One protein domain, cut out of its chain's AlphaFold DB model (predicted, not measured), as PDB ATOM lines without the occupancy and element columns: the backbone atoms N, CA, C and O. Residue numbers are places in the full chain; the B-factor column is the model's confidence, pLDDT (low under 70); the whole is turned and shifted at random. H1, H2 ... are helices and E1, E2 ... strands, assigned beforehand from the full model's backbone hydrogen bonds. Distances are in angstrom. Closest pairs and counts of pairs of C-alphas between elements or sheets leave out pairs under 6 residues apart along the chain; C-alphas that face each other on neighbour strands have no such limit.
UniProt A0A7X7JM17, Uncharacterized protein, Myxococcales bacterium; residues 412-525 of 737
ATOM      1  N   ALA A 412     217.499 173.794 217.664       80.88
ATOM      2  CA  ALA A 412     216.339 174.670 217.824       80.88
ATOM      3  C   ALA A 412     216.447 175.549 219.083       80.88
ATOM      4  O   ALA A 412     216.206 176.755 219.007       80.88
ATOM      5  N   GLU A 413     216.861 174.971 220.211       82.31
ATOM      6  CA  GLU A 413     217.092 175.688 221.467       82.31
ATOM      7  C   GLU A 413     218.252 176.686 221.365       82.31
ATOM      8  O   GLU A 413     218.115 177.802 221.860       82.31
ATOM      9  N   ARG A 414     219.363 176.356 220.690       79.31
ATOM     10  CA  ARG A 414     220.473 177.300 220.432       79.31
ATOM     11  C   ARG A 414     220.007 178.525 219.646       79.31
ATOM     12  O   ARG A 414     220.276 179.652 220.058       79.31
ATOM     13  N   GLY A 415     219.254 178.318 218.563       80.19
ATOM     14  CA  GLY A 415     218.686 179.417 217.774       80.19
ATOM     15  C   GLY A 415     217.753 180.317 218.590       80.19
ATOM     16  O   GLY A 415     217.810 181.542 218.476       80.19
ATOM     17  N   GLN A 416     216.933 179.731 219.469       83.81
ATOM     18  CA  GLN A 416     216.081 180.491 220.390       83.81
ATOM     19  C   GLN A 416     216.892 181.229 221.464       83.81
ATOM     20  O   GLN A 416     216.621 182.404 221.707       83.81
ATOM     21  N   ARG A 417     217.909 180.583 222.057       85.31
ATOM     22  CA  ARG A 417     218.831 181.188 223.034       85.31
ATOM     23  C   ARG A 417     219.508 182.429 222.458       85.31
ATOM     24  O   ARG A 417     219.464 183.470 223.110       85.31
ATOM     25  N   LEU A 418     220.044 182.366 221.231       85.75
ATOM     26  CA  LEU A 418     220.658 183.551 220.624       85.75
ATOM     27  C   LEU A 418     219.637 184.675 220.417       85.75
ATOM     28  O   LEU A 418     219.903 185.820 220.773       85.75
ATOM     29  N   ARG A 419     218.458 184.370 219.860       89.69
ATOM     30  CA  ARG A 419     217.433 185.397 219.621       89.69
ATOM     31  C   ARG A 419     216.956 186.050 220.916       89.69
ATOM     32  O   ARG A 419     216.780 187.263 220.943       89.69
ATOM     33  N   ALA A 420     216.784 185.271 221.985       90.44
ATOM     34  CA  ALA A 420     216.439 185.787 223.307       90.44
ATOM     35  C   ALA A 420     217.548 186.692 223.868       90.44
ATOM     36  O   ALA A 420     217.252 187.785 224.347       90.44
ATOM     37  N   TYR A 421     218.812 186.280 223.737       90.62
ATOM     38  CA  TYR A 421     219.972 187.069 224.153       90.62
ATOM     39  C   TYR A 421     220.058 188.405 223.400       90.62
ATOM     40  O   TYR A 421     220.032 189.466 224.020       90.62
ATOM     41  N   VAL A 422     220.054 188.377 222.061       91.69
ATOM     42  CA  VAL A 422     220.081 189.589 221.219       91.69
ATOM     43  C   VAL A 422     218.886 190.492 221.526       91.69
ATOM     44  O   VAL A 422     219.035 191.709 221.609       91.69
ATOM     45  N   SER A 423     217.699 189.916 221.756       93.25
ATOM     46  CA  SER A 423     216.505 190.670 222.148       93.25
ATOM     47  C   SER A 423     216.667 191.386 223.494       93.25
ATOM     48  O   SER A 423     216.116 192.477 223.641       93.25
ATOM     49  N   ALA A 424     217.406 190.809 224.447       93.94
ATOM     50  CA  ALA A 424     217.610 191.361 225.786       93.94
ATOM     51  C   ALA A 424     218.644 192.501 225.843       93.94
ATOM     52  O   ALA A 424     218.558 193.338 226.740       93.94
ATOM     53  N   LEU A 425     219.587 192.571 224.894       92.25
ATOM     54  CA  LEU A 425     220.578 193.654 224.837       92.25
ATOM     55  C   LEU A 425     219.904 195.030 224.665       92.25
ATOM     56  O   LEU A 425     219.000 195.152 223.830       92.25
ATOM     57  N   PRO A 426     220.325 196.079 225.395       90.94
ATOM     58  CA  PRO A 426     219.865 197.439 225.134       90.94
ATOM     59  C   PRO A 426     220.408 197.946 223.788       90.94
ATOM     60  O   PRO A 426     221.405 197.445 223.281       90.94
ATOM     61  N   GLY A 427     219.759 198.953 223.201       91.38
ATOM     62  CA  GLY A 427     220.265 199.608 221.992       91.38
ATOM     63  C   GLY A 427     220.341 198.712 220.747       91.38
ATOM     64  O   GLY A 427     219.474 197.866 220.494       91.38
ATOM     65  N   THR A 428     221.352 198.982 219.927       95.06
ATOM     66  CA  THR A 428     221.523 198.476 218.565       95.06
ATOM     67  C   THR A 428     222.585 197.383 218.461       95.06
ATOM     68  O   THR A 428     223.566 197.372 219.201       95.06
ATOM     69  N   VAL A 429     222.386 196.436 217.539       95.06
ATOM     70  CA  VAL A 429     223.243 195.245 217.413       95.06
ATOM     71  C   VAL A 429     223.559 194.971 215.945       95.06
ATOM     72  O   VAL A 429     222.646 194.814 215.133       95.06
ATOM     73  N   LEU A 430     224.845 194.867 215.611       94.88
ATOM     74  CA  LEU A 430     225.337 194.389 214.316       94.88
ATOM     75  C   LEU A 430     225.727 192.908 214.422       94.88
ATOM     76  O   LEU A 430     226.517 192.547 215.295       94.88
ATOM     77  N   ILE A 431     225.210 192.058 213.527       93.00
ATOM     78  CA  ILE A 431     225.541 190.619 213.486       93.00
ATOM     79  C   ILE A 431     225.955 190.228 212.058       93.00
ATOM     80  O   ILE A 431     225.101 189.825 211.268       93.00
ATOM     81  N   PRO A 432     227.245 190.337 211.684       91.50
ATOM     82  CA  PRO A 432     227.659 190.256 210.281       91.50
ATOM     83  C   PRO A 432     227.424 188.908 209.584       91.50
ATOM     84  O   PRO A 432     227.283 188.895 208.369       91.50
ATOM     85  N   LEU A 433     227.369 187.793 210.324       88.25
ATOM     86  CA  LEU A 433     227.056 186.455 209.783       88.25
ATOM     87  C   LEU A 433     225.603 186.010 210.052       88.25
ATOM     88  O   LEU A 433     225.243 184.865 209.795       88.25
ATOM     89  N   ALA A 434     224.763 186.883 210.621       89.31
ATOM     90  CA  ALA A 434     223.332 186.624 210.815       89.31
ATOM     91  C   ALA A 434     222.490 187.923 210.804       89.31
ATOM     92  O   ALA A 434     221.672 188.136 211.708       89.31
ATOM     93  N   PRO A 435     222.660 188.821 209.811       91.50
ATOM     94  CA  PRO A 435     222.087 190.172 209.840       91.50
ATOM     95  C   PRO A 435     220.562 190.196 209.984       91.50
ATOM     96  O   PRO A 435     220.013 191.037 210.703       91.50
ATOM     97  N   GLN A 436     219.857 189.242 209.367       89.56
ATOM     98  CA  GLN A 436     218.399 189.180 209.448       89.56
ATOM     99  C   GLN A 436     217.900 188.951 210.888       89.56
ATOM    100  O   GLN A 436     216.803 189.392 211.222       89.56
ATOM    101  N   VAL A 437     218.697 188.336 211.773       88.94
ATOM    102  CA  VAL A 437     218.320 188.129 213.183       88.94
ATOM    103  C   VAL A 437     218.235 189.452 213.943       88.94
ATOM    104  O   VAL A 437     217.252 189.680 214.648       88.94
ATOM    105  N   ALA A 438     219.217 190.344 213.784       90.06
ATOM    106  CA  ALA A 438     219.180 191.668 214.408       90.06
ATOM    107  C   ALA A 438     218.081 192.555 213.808       90.06
ATOM    108  O   ALA A 438     217.376 193.245 214.550       90.06
ATOM    109  N   HIS A 439     217.892 192.490 212.485       89.00
ATOM    110  CA  HIS A 439     216.827 193.218 211.795       89.00
ATOM    111  C   HIS A 439     215.425 192.774 212.262       89.00
ATOM    112  O   HIS A 439     214.638 193.613 212.696       89.00
ATOM    113  N   GLU A 440     215.120 191.467 212.277       88.81
ATOM    114  CA  GLU A 440     213.823 190.944 212.754       88.81
ATOM    115  C   GLU A 440     213.535 191.267 214.231       88.81
ATOM    116  O   GLU A 440     212.373 191.311 214.635       88.81
ATOM    117  N   LEU A 441     214.575 191.455 215.050       90.81
ATOM    118  CA  LEU A 441     214.462 191.838 216.463       90.81
ATOM    119  C   LEU A 441     214.441 193.363 216.674       90.81
ATOM    120  O   LEU A 441     214.469 193.820 217.817       90.81
ATOM    121  N   GLY A 442     214.399 194.153 215.595       89.81
ATOM    122  CA  GLY A 442     214.302 195.610 215.653       89.81
ATOM    123  C   GLY A 442     215.543 196.300 216.223       89.81
ATOM    124  O   GLY A 442     215.428 197.407 216.742       89.81
ATOM    125  N   LYS A 443     216.734 195.687 216.141       90.62
ATOM    126  CA  LYS A 443     217.978 196.198 216.759       90.62
ATOM    127  C   LYS A 443     218.667 197.331 215.978       90.62
ATOM    128  O   LYS A 443     219.888 197.453 215.992       90.62
ATOM    129  N   GLY A 444     217.856 198.178 215.343       68.44
ATOM    130  CA  GLY A 444     218.088 199.608 215.098       68.44
ATOM    131  C   GLY A 444     219.225 200.067 214.178       68.44
ATOM    132  O   GLY A 444     219.239 201.245 213.836       68.44
ATOM    133  N   VAL A 445     220.134 199.198 213.735       71.69
ATOM    134  CA  VAL A 445     221.142 199.531 212.712       71.69
ATOM    135  C   VAL A 445     220.880 198.785 211.411       71.69
ATOM    136  O   VAL A 445     220.546 197.594 211.414       71.69
ATOM    137  N   HIS A 446     221.090 199.483 210.289       86.12
ATOM    138  CA  HIS A 446     221.309 198.823 209.006       86.12
ATOM    139  C   HIS A 446     222.424 197.798 209.187       86.12
ATOM    140  O   HIS A 446     223.448 198.098 209.784       86.12
ATOM    141  N   GLN A 447     222.225 196.590 208.681       91.94
ATOM    142  CA  GLN A 447     223.208 195.522 208.789       91.94
ATOM    143  C   GLN A 447     224.128 195.494 207.559       91.94
ATOM    144  O   GLN A 447     223.979 196.271 206.606       91.94
ATOM    145  N   LEU A 448     225.044 194.535 207.554       90.81
ATOM    146  CA  LEU A 448     225.782 194.067 206.387       90.81
ATOM    147  C   LEU A 448     225.951 192.547 206.495       90.81
ATOM    148  O   LEU A 448     225.696 191.982 207.557       90.81
ATOM    149  N   HIS A 449     226.410 191.906 205.425       91.38
ATOM    150  CA  HIS A 449     226.879 190.525 205.475       91.38
ATOM    151  C   HIS A 449     228.302 190.454 204.893       91.38
ATOM    152  O   HIS A 449     228.645 191.250 204.014       91.38
ATOM    153  N   LEU A 450     229.173 189.607 205.453       88.25
ATOM    154  CA  LEU A 450     230.620 189.631 205.152       88.25
ATOM    155  C   LEU A 450     231.070 188.549 204.176       88.25
ATOM    156  O   LEU A 450     232.204 188.587 203.706       88.25
ATOM    157  N   GLU A 451     230.217 187.590 203.839       87.94
ATOM    158  CA  GLU A 451     230.608 186.423 203.048       87.94
ATOM    159  C   GLU A 451     230.988 186.819 201.609       87.94
ATOM    160  O   GLU A 451     231.840 186.175 201.001       87.94
ATOM    161  N   ALA A 452     230.448 187.932 201.096       88.06
ATOM    162  CA  ALA A 452     230.841 188.515 199.811       88.06
ATOM    163  C   ALA A 452     232.314 188.984 199.771       88.06
ATOM    164  O   ALA A 452     232.893 189.085 198.691       88.06
ATOM    165  N   LEU A 453     232.974 189.224 200.918       89.94
ATOM    166  CA  LEU A 453     234.417 189.516 200.946       89.94
ATOM    167  C   LEU A 453     235.265 188.340 200.451       89.94
ATOM    168  O   LEU A 453     236.338 188.562 199.883       89.94
ATOM    169  N   TYR A 454     234.797 187.101 200.631       89.19
ATOM    170  CA  TYR A 454     235.518 185.937 200.128       89.19
ATOM    171  C   TYR A 454     235.561 185.928 198.591       89.19
ATOM    172  O   TYR A 454     236.605 185.608 198.028       89.19
ATOM    173  N   ASP A 455     234.510 186.397 197.906       91.94
ATOM    174  CA  ASP A 455     234.505 186.524 196.441       91.94
ATOM    175  C   ASP A 455     235.586 187.496 195.931       91.94
ATOM    176  O   ASP A 455     236.201 187.230 194.895       91.94
ATOM    177  N   PHE A 456     235.875 188.576 196.668       92.56
ATOM    178  CA  PHE A 456     237.005 189.472 196.383       92.56
ATOM    179  C   PHE A 456     238.348 188.795 196.664       92.56
ATOM    180  O   PHE A 456     239.239 188.837 195.814       92.56
ATOM    181  N   GLN A 457     238.481 188.117 197.809       90.69
ATOM    182  CA  GLN A 457     239.704 187.399 198.171       90.69
ATOM    183  C   GLN A 457     240.068 186.325 197.128       90.69
ATOM    184  O   GLN A 457     241.231 186.220 196.734       90.69
ATOM    185  N   TRP A 458     239.087 185.563 196.633       91.31
ATOM    186  CA  TRP A 458     239.277 184.531 195.603       91.31
ATOM    187  C   TRP A 458     239.543 185.096 194.201       91.31
ATOM    188  O   TRP A 458     240.182 184.423 193.390       91.31
ATOM    189  N   ALA A 459     239.104 186.328 193.922       91.75
ATOM    190  CA  ALA A 459     239.474 187.089 192.725       91.75
ATOM    191  C   ALA A 459     240.851 187.784 192.848       91.75
ATOM    192  O   ALA A 459     241.300 188.434 191.908       91.75
ATOM    193  N   GLY A 460     241.525 187.691 194.003       90.94
ATOM    194  CA  GLY A 460     242.777 188.411 194.260       90.94
ATOM    195  C   GLY A 460     242.604 189.930 194.398       90.94
ATOM    196  O   GLY A 460     243.574 190.674 194.246       90.94
ATOM    197  N   ARG A 461     241.381 190.397 194.680       90.25
ATOM    198  CA  ARG A 461     241.029 191.810 194.868       90.25
ATOM    199  C   ARG A 461     240.935 192.172 196.349       90.25
ATOM    200  O   ARG A 461     240.654 191.333 197.199       90.25
ATOM    201  N   SER A 462     241.103 193.460 196.637       87.81
ATOM    202  CA  SER A 462     240.679 194.060 197.904       87.81
ATOM    203  C   SER A 462     239.325 194.742 197.713       87.81
ATOM    204  O   SER A 462     239.114 195.380 196.684       87.81
ATOM    205  N   ALA A 463     238.438 194.628 198.703       84.94
ATOM    206  CA  ALA A 463     237.222 195.442 198.829       84.94
ATOM    207  C   ALA A 463     237.407 196.612 199.822       84.94
ATOM    208  O   ALA A 463     236.443 197.229 200.268       84.94
ATOM    209  N   GLY A 464     238.649 196.875 200.245       86.75
ATOM    210  CA  GLY A 464     238.946 197.811 201.324       86.75
ATOM    211  C   GLY A 464     238.526 197.274 202.697       86.75
ATOM    212  O   GLY A 464     238.805 196.128 203.043       86.75
ATOM    213  N   ASP A 465     237.881 198.133 203.483       88.06
ATOM    214  CA  ASP A 465     237.449 197.890 204.864       88.06
ATOM    215  C   ASP A 465     235.939 198.185 204.994       88.06
ATOM    216  O   ASP A 465     235.559 199.202 205.580       88.06
ATOM    217  N   PRO A 466     235.046 197.352 204.416       88.81
ATOM    218  CA  PRO A 466     233.607 197.609 204.462       88.81
ATOM    219  C   PRO A 466     233.060 197.487 205.887       88.81
ATOM    220  O   PRO A 466     232.188 198.266 206.267       88.81
ATOM    221  N   LEU A 467     233.610 196.572 206.699       89.12
ATOM    222  CA  LEU A 467     233.221 196.402 208.099       89.12
ATOM    223  C   LEU A 467     233.554 197.655 208.914       89.12
ATOM    224  O   LEU A 467     232.663 198.238 209.520       89.12
ATOM    225  N   GLY A 468     234.799 198.137 208.882       89.62
ATOM    226  CA  GLY A 468     235.161 199.371 209.572       89.62
ATOM    227  C   GLY A 468     234.487 200.610 208.979       89.62
ATOM    228  O   GLY A 468     234.124 201.509 209.733       89.62
ATOM    229  N   ALA A 469     234.247 200.673 207.663       88.56
ATOM    230  CA  ALA A 469     233.468 201.759 207.057       88.56
ATOM    231  C   ALA A 469     232.038 201.795 207.613       88.56
ATOM    232  O   ALA A 469     231.531 202.864 207.957       88.56
ATOM    233  N   HIS A 470     231.427 200.624 207.778       89.38
ATOM    234  CA  HIS A 470     230.115 200.460 208.381       89.38
ATOM    235  C   HIS A 470     230.108 200.820 209.878       89.38
ATOM    236  O   HIS A 470     229.256 201.594 210.311       89.38
ATOM    237  N   LEU A 471     231.089 200.351 210.663       90.50
ATOM    238  CA  LEU A 471     231.234 200.724 212.080       90.50
ATOM    239  C   LEU A 471     231.401 202.241 212.257       90.50
ATOM    240  O   LEU A 471     230.782 202.823 213.143       90.50
ATOM    241  N   ARG A 472     232.189 202.897 211.392       88.62
ATOM    242  CA  ARG A 472     232.376 204.359 211.403       88.62
ATOM    243  C   ARG A 472     231.085 205.117 211.078       88.62
ATOM    244  O   ARG A 472     230.865 206.177 211.666       88.62
ATOM    245  N   ALA A 473     230.266 204.584 210.167       87.12
ATOM    246  CA  ALA A 473     229.019 205.196 209.707       87.12
ATOM    247  C   ALA A 473     227.849 205.029 210.692       87.12
ATOM    248  O   ALA A 473     227.138 205.999 210.943       87.12
ATOM    249  N   PHE A 474     227.656 203.826 211.246       87.69
ATOM    250  CA  PHE A 474     226.460 203.486 212.031       87.69
ATOM    251  C   PHE A 474     226.703 203.334 213.534       87.69
ATOM    252  O   PHE A 474     225.763 203.526 214.295       87.69
ATOM    253  N   ARG A 475     227.943 203.039 213.960       89.31
ATOM    254  CA  ARG A 475     228.364 202.937 215.374       89.31
ATOM    255  C   ARG A 475     227.380 202.147 216.261       89.31
ATOM    256  O   ARG A 475     226.812 202.734 217.181       89.31
ATOM    257  N   PRO A 476     227.154 200.851 215.978       93.12
ATOM    258  CA  PRO A 476     226.263 200.030 216.790       93.12
ATOM    259  C   PRO A 476     226.699 199.993 218.262       93.12
ATOM    260  O   PRO A 476     227.892 199.990 218.557       93.12
ATOM    261  N   ASP A 477     225.738 199.897 219.180       93.50
ATOM    262  CA  ASP A 477     226.020 199.747 220.616       93.50
ATOM    263  C   ASP A 477     226.700 198.399 220.912       93.50
ATOM    264  O   ASP A 477     227.501 198.292 221.840       93.50
ATOM    265  N   TYR A 478     226.416 197.384 220.086       94.69
ATOM    266  CA  TYR A 478     227.015 196.058 220.169       94.69
ATOM    267  C   TYR A 478     227.342 195.459 218.797       94.69
ATOM    268  O   TYR A 478     226.578 195.576 217.836       94.69
ATOM    269  N   VAL A 479     228.441 194.710 218.730       95.06
ATOM    270  CA  VAL A 479     228.780 193.836 217.601       95.06
ATOM    271  C   VAL A 479     228.850 192.405 218.117       95.06
ATOM    272  O   VAL A 479     229.588 192.127 219.060       95.06
ATOM    273  N   LEU A 480     228.091 191.492 217.511       93.50
ATOM    274  CA  LEU A 480     228.145 190.066 217.830       93.50
ATOM    275  C   LEU A 480     228.852 189.306 216.705       93.50
ATOM    276  O   LEU A 480     228.397 189.327 215.561       93.50
ATOM    277  N   LEU A 481     229.933 188.612 217.055       91.62
ATOM    278  CA  LEU A 481     230.800 187.895 216.120       91.62
ATOM    279  C   LEU A 481     230.876 186.396 216.420       91.62
ATOM    280  O   LEU A 481     230.791 185.960 217.566       91.62
ATOM    281  N   ASP A 482     231.116 185.601 215.387       87.69
ATOM    282  CA  ASP A 482     231.572 184.212 215.480       87.69
ATOM    283  C   ASP A 482     233.057 184.120 215.890       87.69
ATOM    284  O   ASP A 482     233.451 183.232 216.653       87.69
ATOM    285  N   GLY A 483     233.862 185.083 215.423       85.38
ATOM    286  CA  GLY A 483     235.305 185.202 215.650       85.38
ATOM    287  C   GLY A 483     236.167 184.884 214.421       85.38
ATOM    288  O   GLY A 483     237.383 185.071 214.475       85.38
ATOM    289  N   ARG A 484     235.566 184.410 213.320       83.94
ATOM    290  CA  ARG A 484     236.245 184.039 212.057       83.94
ATOM    291  C   ARG A 484     235.957 184.994 210.889       83.94
ATOM    292  O   ARG A 484     236.366 184.723 209.761       83.94
ATOM    293  N   GLU A 485     235.264 186.101 211.145       86.19
ATOM    294  CA  GLU A 485     234.911 187.119 210.157       86.19
ATOM    295  C   GLU A 485     236.138 187.759 209.480       86.19
ATOM    296  O   GLU A 485     237.108 188.164 210.130       86.19
ATOM    297  N   LEU A 486     236.070 187.942 208.156       85.62
ATOM    298  CA  LEU A 486     237.037 188.780 207.447       85.62
ATOM    299  C   LEU A 486     236.917 190.240 207.902       85.62
ATOM    300  O   LEU A 486     235.823 190.789 208.005       85.62
ATOM    301  N   GLY A 487     238.061 190.878 208.151       85.00
ATOM    302  CA  GLY A 487     238.111 192.261 208.625       85.00
ATOM    303  C   GLY A 487     237.839 192.441 210.124       85.00
ATOM    304  O   GLY A 487     237.753 193.582 210.566       85.00
ATOM    305  N   ILE A 488     237.762 191.364 210.921       88.12
ATOM    306  CA  ILE A 488     237.524 191.414 212.380       88.12
ATOM    307  C   ILE A 488     238.428 192.405 213.140       88.12
ATOM    308  O   ILE A 488     237.985 193.029 214.101       88.12
ATOM    309  N   GLU A 489     239.659 192.642 212.677       88.44
ATOM    310  CA  GLU A 489     240.580 193.637 213.254       88.44
ATOM    311  C   GLU A 489     240.049 195.085 213.221       88.44
ATOM    312  O   GLU A 489     240.498 195.919 214.005       88.44
ATOM    313  N   ALA A 490     239.089 195.402 212.342       88.00
ATOM    314  CA  ALA A 490     238.382 196.683 212.362       88.00
ATOM    315  C   ALA A 490     237.443 196.795 213.577       88.00
ATOM    316  O   ALA A 490     237.366 197.859 214.186       88.00
ATOM    317  N   VAL A 491     236.793 195.693 213.976       90.94
ATOM    318  CA  VAL A 491     235.976 195.629 215.201       90.94
ATOM    319  C   VAL A 491     236.886 195.691 216.428       90.94
ATOM    320  O   VAL A 491     236.712 196.562 217.270       90.94
ATOM    321  N   LEU A 492     237.913 194.833 216.500       90.25
ATOM    322  CA  LEU A 492     238.807 194.706 217.669       90.25
ATOM    323  C   LEU A 492     239.688 195.942 217.944       90.25
ATOM    324  O   LEU A 492     240.395 195.999 218.957       90.25
ATOM    325  N   ARG A 493     239.690 196.921 217.034       88.81
ATOM    326  CA  ARG A 493     240.295 198.239 217.238       88.81
ATOM    327  C   ARG A 493     239.408 199.101 218.133       88.81
ATOM    328  O   ARG A 493     239.840 199.509 219.212       88.81
ATOM    329  N   ASP A 494     238.165 199.301 217.707       87.81
ATOM    330  CA  ASP A 494     237.251 200.299 218.269       87.81
ATOM    331  C   ASP A 494     236.271 199.704 219.304       87.81
ATOM    332  O   ASP A 494     235.606 200.455 220.017       87.81
ATOM    333  N   TYR A 495     236.203 198.372 219.422       92.25
ATOM    334  CA  TYR A 495     235.326 197.627 220.331       92.25
ATOM    335  C   TYR A 495     236.130 196.670 221.234       92.25
ATOM    336  O   TYR A 495     237.187 196.165 220.851       92.25
ATOM    337  N   THR A 496     235.607 196.426 222.434       91.56
ATOM    338  CA  THR A 496     236.149 195.563 223.497       91.56
ATOM    339  C   THR A 496     235.204 194.388 223.761       91.56
ATOM    340  O   THR A 496     233.991 194.532 223.592       91.56
ATOM    341  N   LEU A 497     235.733 193.219 224.139       91.38
ATOM    342  CA  LEU A 497     234.919 192.033 224.431       91.38
ATOM    343  C   LEU A 497     234.241 192.195 225.802       91.38
ATOM    344  O   LEU A 497     234.907 192.476 226.800       91.38
ATOM    345  N   VAL A 498     232.920 192.008 225.853       90.44
ATOM    346  CA  VAL A 498     232.118 192.187 227.080       90.44
ATOM    347  C   VAL A 498     231.398 190.918 227.538       90.44
ATOM    348  O   VAL A 498     231.134 190.782 228.730       90.44
ATOM    349  N   ASP A 499     231.106 189.979 226.632       88.81
ATOM    350  CA  ASP A 499     230.487 188.691 226.977       88.81
ATOM    351  C   ASP A 499     230.790 187.602 225.926       88.81
ATOM    352  O   ASP A 499     231.134 187.895 224.775       88.81
ATOM    353  N   VAL A 500     230.643 186.334 226.324       87.81
ATOM    354  CA  VAL A 500     230.793 185.151 225.464       87.81
ATOM    355  C   VAL A 500     229.588 184.224 225.645       87.81
ATOM    356  O   VAL A 500     229.402 183.607 226.693       87.81
ATOM    357  N   LEU A 501     228.763 184.089 224.605       83.19
ATOM    358  CA  LEU A 501     227.528 183.313 224.655       83.19
ATOM    359  C   LEU A 501     227.813 181.802 224.658       83.19
ATOM    360  O   LEU A 501     228.014 181.190 223.609       83.19
ATOM    361  N   GLY A 502     227.699 181.192 225.836       68.06
ATOM    362  CA  GLY A 502     227.560 179.745 226.005       68.06
ATOM    363  C   GLY A 502     228.863 178.937 225.999       68.06
ATOM    364  O   GLY A 502     229.910 179.352 225.509       68.06
ATOM    365  N   ALA A 503     228.780 177.726 226.557       51.72
ATOM    366  CA  ALA A 503     229.880 176.759 226.567       51.72
ATOM    367  C   ALA A 503     230.015 175.999 225.233       51.72
ATOM    368  O   ALA A 503     231.059 175.412 224.939       51.72
ATOM    369  N   ASP A 504     228.939 175.959 224.444       52.84
ATOM    370  CA  ASP A 504     228.794 175.142 223.251       52.84
ATOM    371  C   ASP A 504     229.499 175.764 222.025       52.84
ATOM    372  O   ASP A 504     228.906 176.534 221.280       52.84
ATOM    373  N   ARG A 505     230.746 175.334 221.741       56.16
ATOM    374  CA  ARG A 505     231.511 175.654 220.501       56.16
ATOM    375  C   ARG A 505     230.842 175.182 219.187       56.16
ATOM    376  O   ARG A 505     231.450 175.255 218.122       56.16
ATOM    377  N   HIS A 506     229.638 174.625 219.248       62.59
ATOM    378  CA  HIS A 506     228.994 173.938 218.135       62.59
ATOM    379  C   HIS A 506     228.153 174.901 217.298       62.59
ATOM    380  O   HIS A 506     227.269 175.580 217.820       62.59
ATOM    381  N   ALA A 507     228.373 174.878 215.985       66.56
ATOM    382  CA  ALA A 507     227.573 175.630 215.032       66.56
ATOM    383  C   ALA A 507     226.071 175.331 215.128       66.56
ATOM    384  O   ALA A 507     225.642 174.230 215.488       66.56
ATOM    385  N   TRP A 508     225.279 176.339 214.768       76.12
ATOM    386  CA  TRP A 508     223.833 176.209 214.584       76.12
ATOM    387  C   TRP A 508     223.438 175.840 213.143       76.12
ATOM    388  O   TRP A 508     222.346 175.319 212.925       76.12
ATOM    389  N   THR A 509     224.342 176.043 212.176       86.50
ATOM    390  CA  THR A 509     224.137 175.697 210.769       86.50
ATOM    391  C   THR A 509     224.254 174.186 210.591       86.50
ATOM    392  O   THR A 509     225.093 173.521 211.198       86.50
ATOM    393  N   ILE A 510     223.377 173.629 209.759       87.12
ATOM    394  CA  ILE A 510     223.230 172.181 209.545       87.12
ATOM    395  C   ILE A 510     223.948 171.738 208.263       87.12
ATOM    396  O   ILE A 510     224.425 170.608 208.156       87.12
ATOM    397  N   THR A 511     224.049 172.633 207.286       88.06
ATOM    398  CA  THR A 511     224.713 172.440 205.988       88.06
ATOM    399  C   THR A 511     225.734 173.556 205.787       88.06
ATOM    400  O   THR A 511     225.605 174.639 206.367       88.06
ATOM    401  N   GLY A 512     226.781 173.277 205.008       86.44
ATOM    402  CA  GLY A 512     227.759 174.302 204.677       86.44
ATOM    403  C   GLY A 512     228.780 174.642 205.762       86.44
ATOM    404  O   GLY A 512     229.184 173.788 206.556       86.44
ATOM    405  N   TRP A 513     229.231 175.902 205.762       84.06
ATOM    406  CA  TRP A 513     230.195 176.414 206.736       84.06
ATOM    407  C   TRP A 513     229.568 176.466 208.149       84.06
ATOM    408  O   TRP A 513     228.510 177.079 208.330       84.06
ATOM    409  N   PRO A 514     230.177 175.819 209.164       84.12
ATOM    410  CA  PRO A 514     229.737 175.938 210.552       84.12
ATOM    411  C   PRO A 514     229.893 177.378 211.060       84.12
ATOM    412  O   PRO A 514     231.016 177.880 211.082       84.12
ATOM    413  N   VAL A 515     228.805 178.008 211.520       82.25
ATOM    414  CA  VAL A 515     228.771 179.363 212.119       82.25
ATOM    415  C   VAL A 515     228.117 179.322 213.511       82.25
ATOM    416  O   VAL A 515     227.148 178.587 213.721       82.25
ATOM    417  N   ALA A 516     228.656 180.088 214.464       82.25
ATOM    418  CA  ALA A 516     228.220 180.208 215.858       82.25
ATOM    419  C   ALA A 516     228.516 181.625 216.418       82.25
ATOM    420  O   ALA A 516     229.537 181.816 217.087       82.25
ATOM    421  N   PRO A 517     227.648 182.632 216.184       87.19
ATOM    422  CA  PRO A 517     227.843 183.986 216.708       87.19
ATOM    423  C   PRO A 517     227.792 183.975 218.242       87.19
ATOM    424  O   PRO A 517     226.782 183.575 218.824       87.19
ATOM    425  N   ARG A 518     228.891 184.372 218.894       87.12
ATOM    426  CA  ARG A 518     229.110 184.139 220.332       87.12
ATOM    427  C   ARG A 518     229.942 185.183 221.070       87.12
ATOM    428  O   ARG A 518     229.856 185.238 222.286       87.12
ATOM    429  N   PHE A 519     230.754 185.982 220.390       89.88
ATOM    430  CA  PHE A 519     231.557 187.026 221.021       89.88
ATOM    431  C   PHE A 519     230.794 188.341 220.959       89.88
ATOM    432  O   PHE A 519     230.607 188.876 219.865       89.88
ATOM    433  N   LEU A 520     230.333 188.841 222.106       93.25
ATOM    434  CA  LEU A 520     229.696 190.148 222.190       93.25
ATOM    435  C   LEU A 520     230.752 191.210 222.486       93.25
ATOM    436  O   LEU A 520     231.454 191.134 223.498       93.25
ATOM    437  N   LEU A 521     230.830 192.221 221.626       94.06
ATOM    438  CA  LEU A 521     231.709 193.367 221.794       94.06
ATOM    439  C   LEU A 521     230.906 194.666 221.882       94.06
ATOM    440  O   LEU A 521     229.895 194.819 221.198       94.06
ATOM    441  N   ALA A 522     231.385 195.610 222.688       92.81
ATOM    442  CA  ALA A 522     230.827 196.956 222.853       92.81
ATOM    443  C   ALA A 522     231.911 198.020 222.574       92.81
ATOM    444  O   ALA A 522     233.097 197.684 222.626       92.81
ATOM    445  N   PRO A 523     231.564 199.284 222.262       91.44
ATOM    446  CA  PRO A 523     232.540 200.345 222.014       91.44
ATOM    447  C   PRO A 523     233.578 200.483 223.136       91.44
ATOM    448  O   PRO A 523     233.243 200.455 224.322       91.44
ATOM    449  N   ARG A 524     234.851 200.659 222.766       89.19
ATOM    450  CA  ARG A 524     235.950 200.846 223.721       89.19
ATOM    451  C   ARG A 524     235.764 202.155 224.502       89.19
ATOM    452  O   ARG A 524     235.507 203.209 223.918       89.19
ATOM    453  N   VAL A 525     235.934 202.086 225.820       87.06
ATOM    454  CA  VAL A 525     235.823 203.225 226.748       87.06
ATOM    455  C   VAL A 525     237.200 203.768 227.142       87.06
ATOM    456  O   VAL A 525     238.171 203.020 227.228       87.06
TER     457      VAL A 525
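This is residues 412 to 525 of the 737 residues of an uncharacterized protein of Myxococcales bacterium (UniProt A0A7X7JM17). A small three-stranded sheet lies near the middle, with H5 over one of its faces along the inner strand E3 and H4 packed on H5; H1 and H2 sit near each other away from the sheet, and H3 lies off at the far end from H1. A long loop, residues 501 to 518, joins E2 to E3 and reaches out from the sheet. The printed part has 114 residues with five named helices and three named strands, in the order H1 H2 H3 H4 E1 H5 E2 E3; the sheet runs E1, E3, E2, all antiparallel. The class is mixed, helices and strands, and the whole is compact, with a radius of gyration of the C-alphas of 13.8 A and spans of 39 by 37 by 24 A.

Find C-alpha 412 at (216.339, 174.670, 217.824); from there H1 runs 18.5 A to residue 424. H2 takes residues 435 to 440, 8.8 A long, and H3 residues 452 to 458, 10.2 A. H4 follows at residues 466 to 474, 12.0 A, and then E1 at residues 478 to 481, 9.9 A, beginning at C-alpha 478 at (227.015, 196.058, 220.169). H5, residues 488 to 494, is 10.7 A long, and E2, residues 495 to 500, comes directly after it with 14.2 A. E3, residues 519 to 523, spans 13.4 A and ends at C-alpha 523 at (232.540, 200.345, 222.014).

Start at the sheet, where E1 and E3 are antiparallel at 149 degrees, with N 479 and O 521 2.9 A apart, within hydrogen-bond range. E3 and E2 form a hairpin at 146 degrees, with N 496 and O 522 at 2.8 A. Beside E1, residues 429 to 430 pair parallel with residues 478 to 479. E1, H5 and E2 make a split strand-helix-strand unit, two strands running the same way with E3 between them, and its crossover is right-handed. H5 is on the sheet at a height of 8.6 A, over E3, and runs along the strands at 21 degrees to E3 on the local plane. H4 touches H5, closest at the C-alphas of Gly 468 and Ala 490, 5.0 A, running the same way at a shallow tilt of 33 degrees, only just short of steep. H1 and H2 are close but not clearly touching, with the C-alphas of Arg 419 and Val 437 closest at 7.0 A; at 70.1 degrees they are only just about perpendicular. H3 touches no helix and is not on the sheet. Every O i to N i+4 pair is within hydrogen-bond range in H1, H2 and H4; in H3 and in H5 it is 2 of 3.

Look for the two C-alphas farthest apart at Ala 424 and Gly 460, 40.4 A. The printed part has no cut. The links H2 to H3 and E2 to E3 are long. The mean pLDDT of the printed part is 87.1, and it is under 70 at residue 444 and residues 502 to 507.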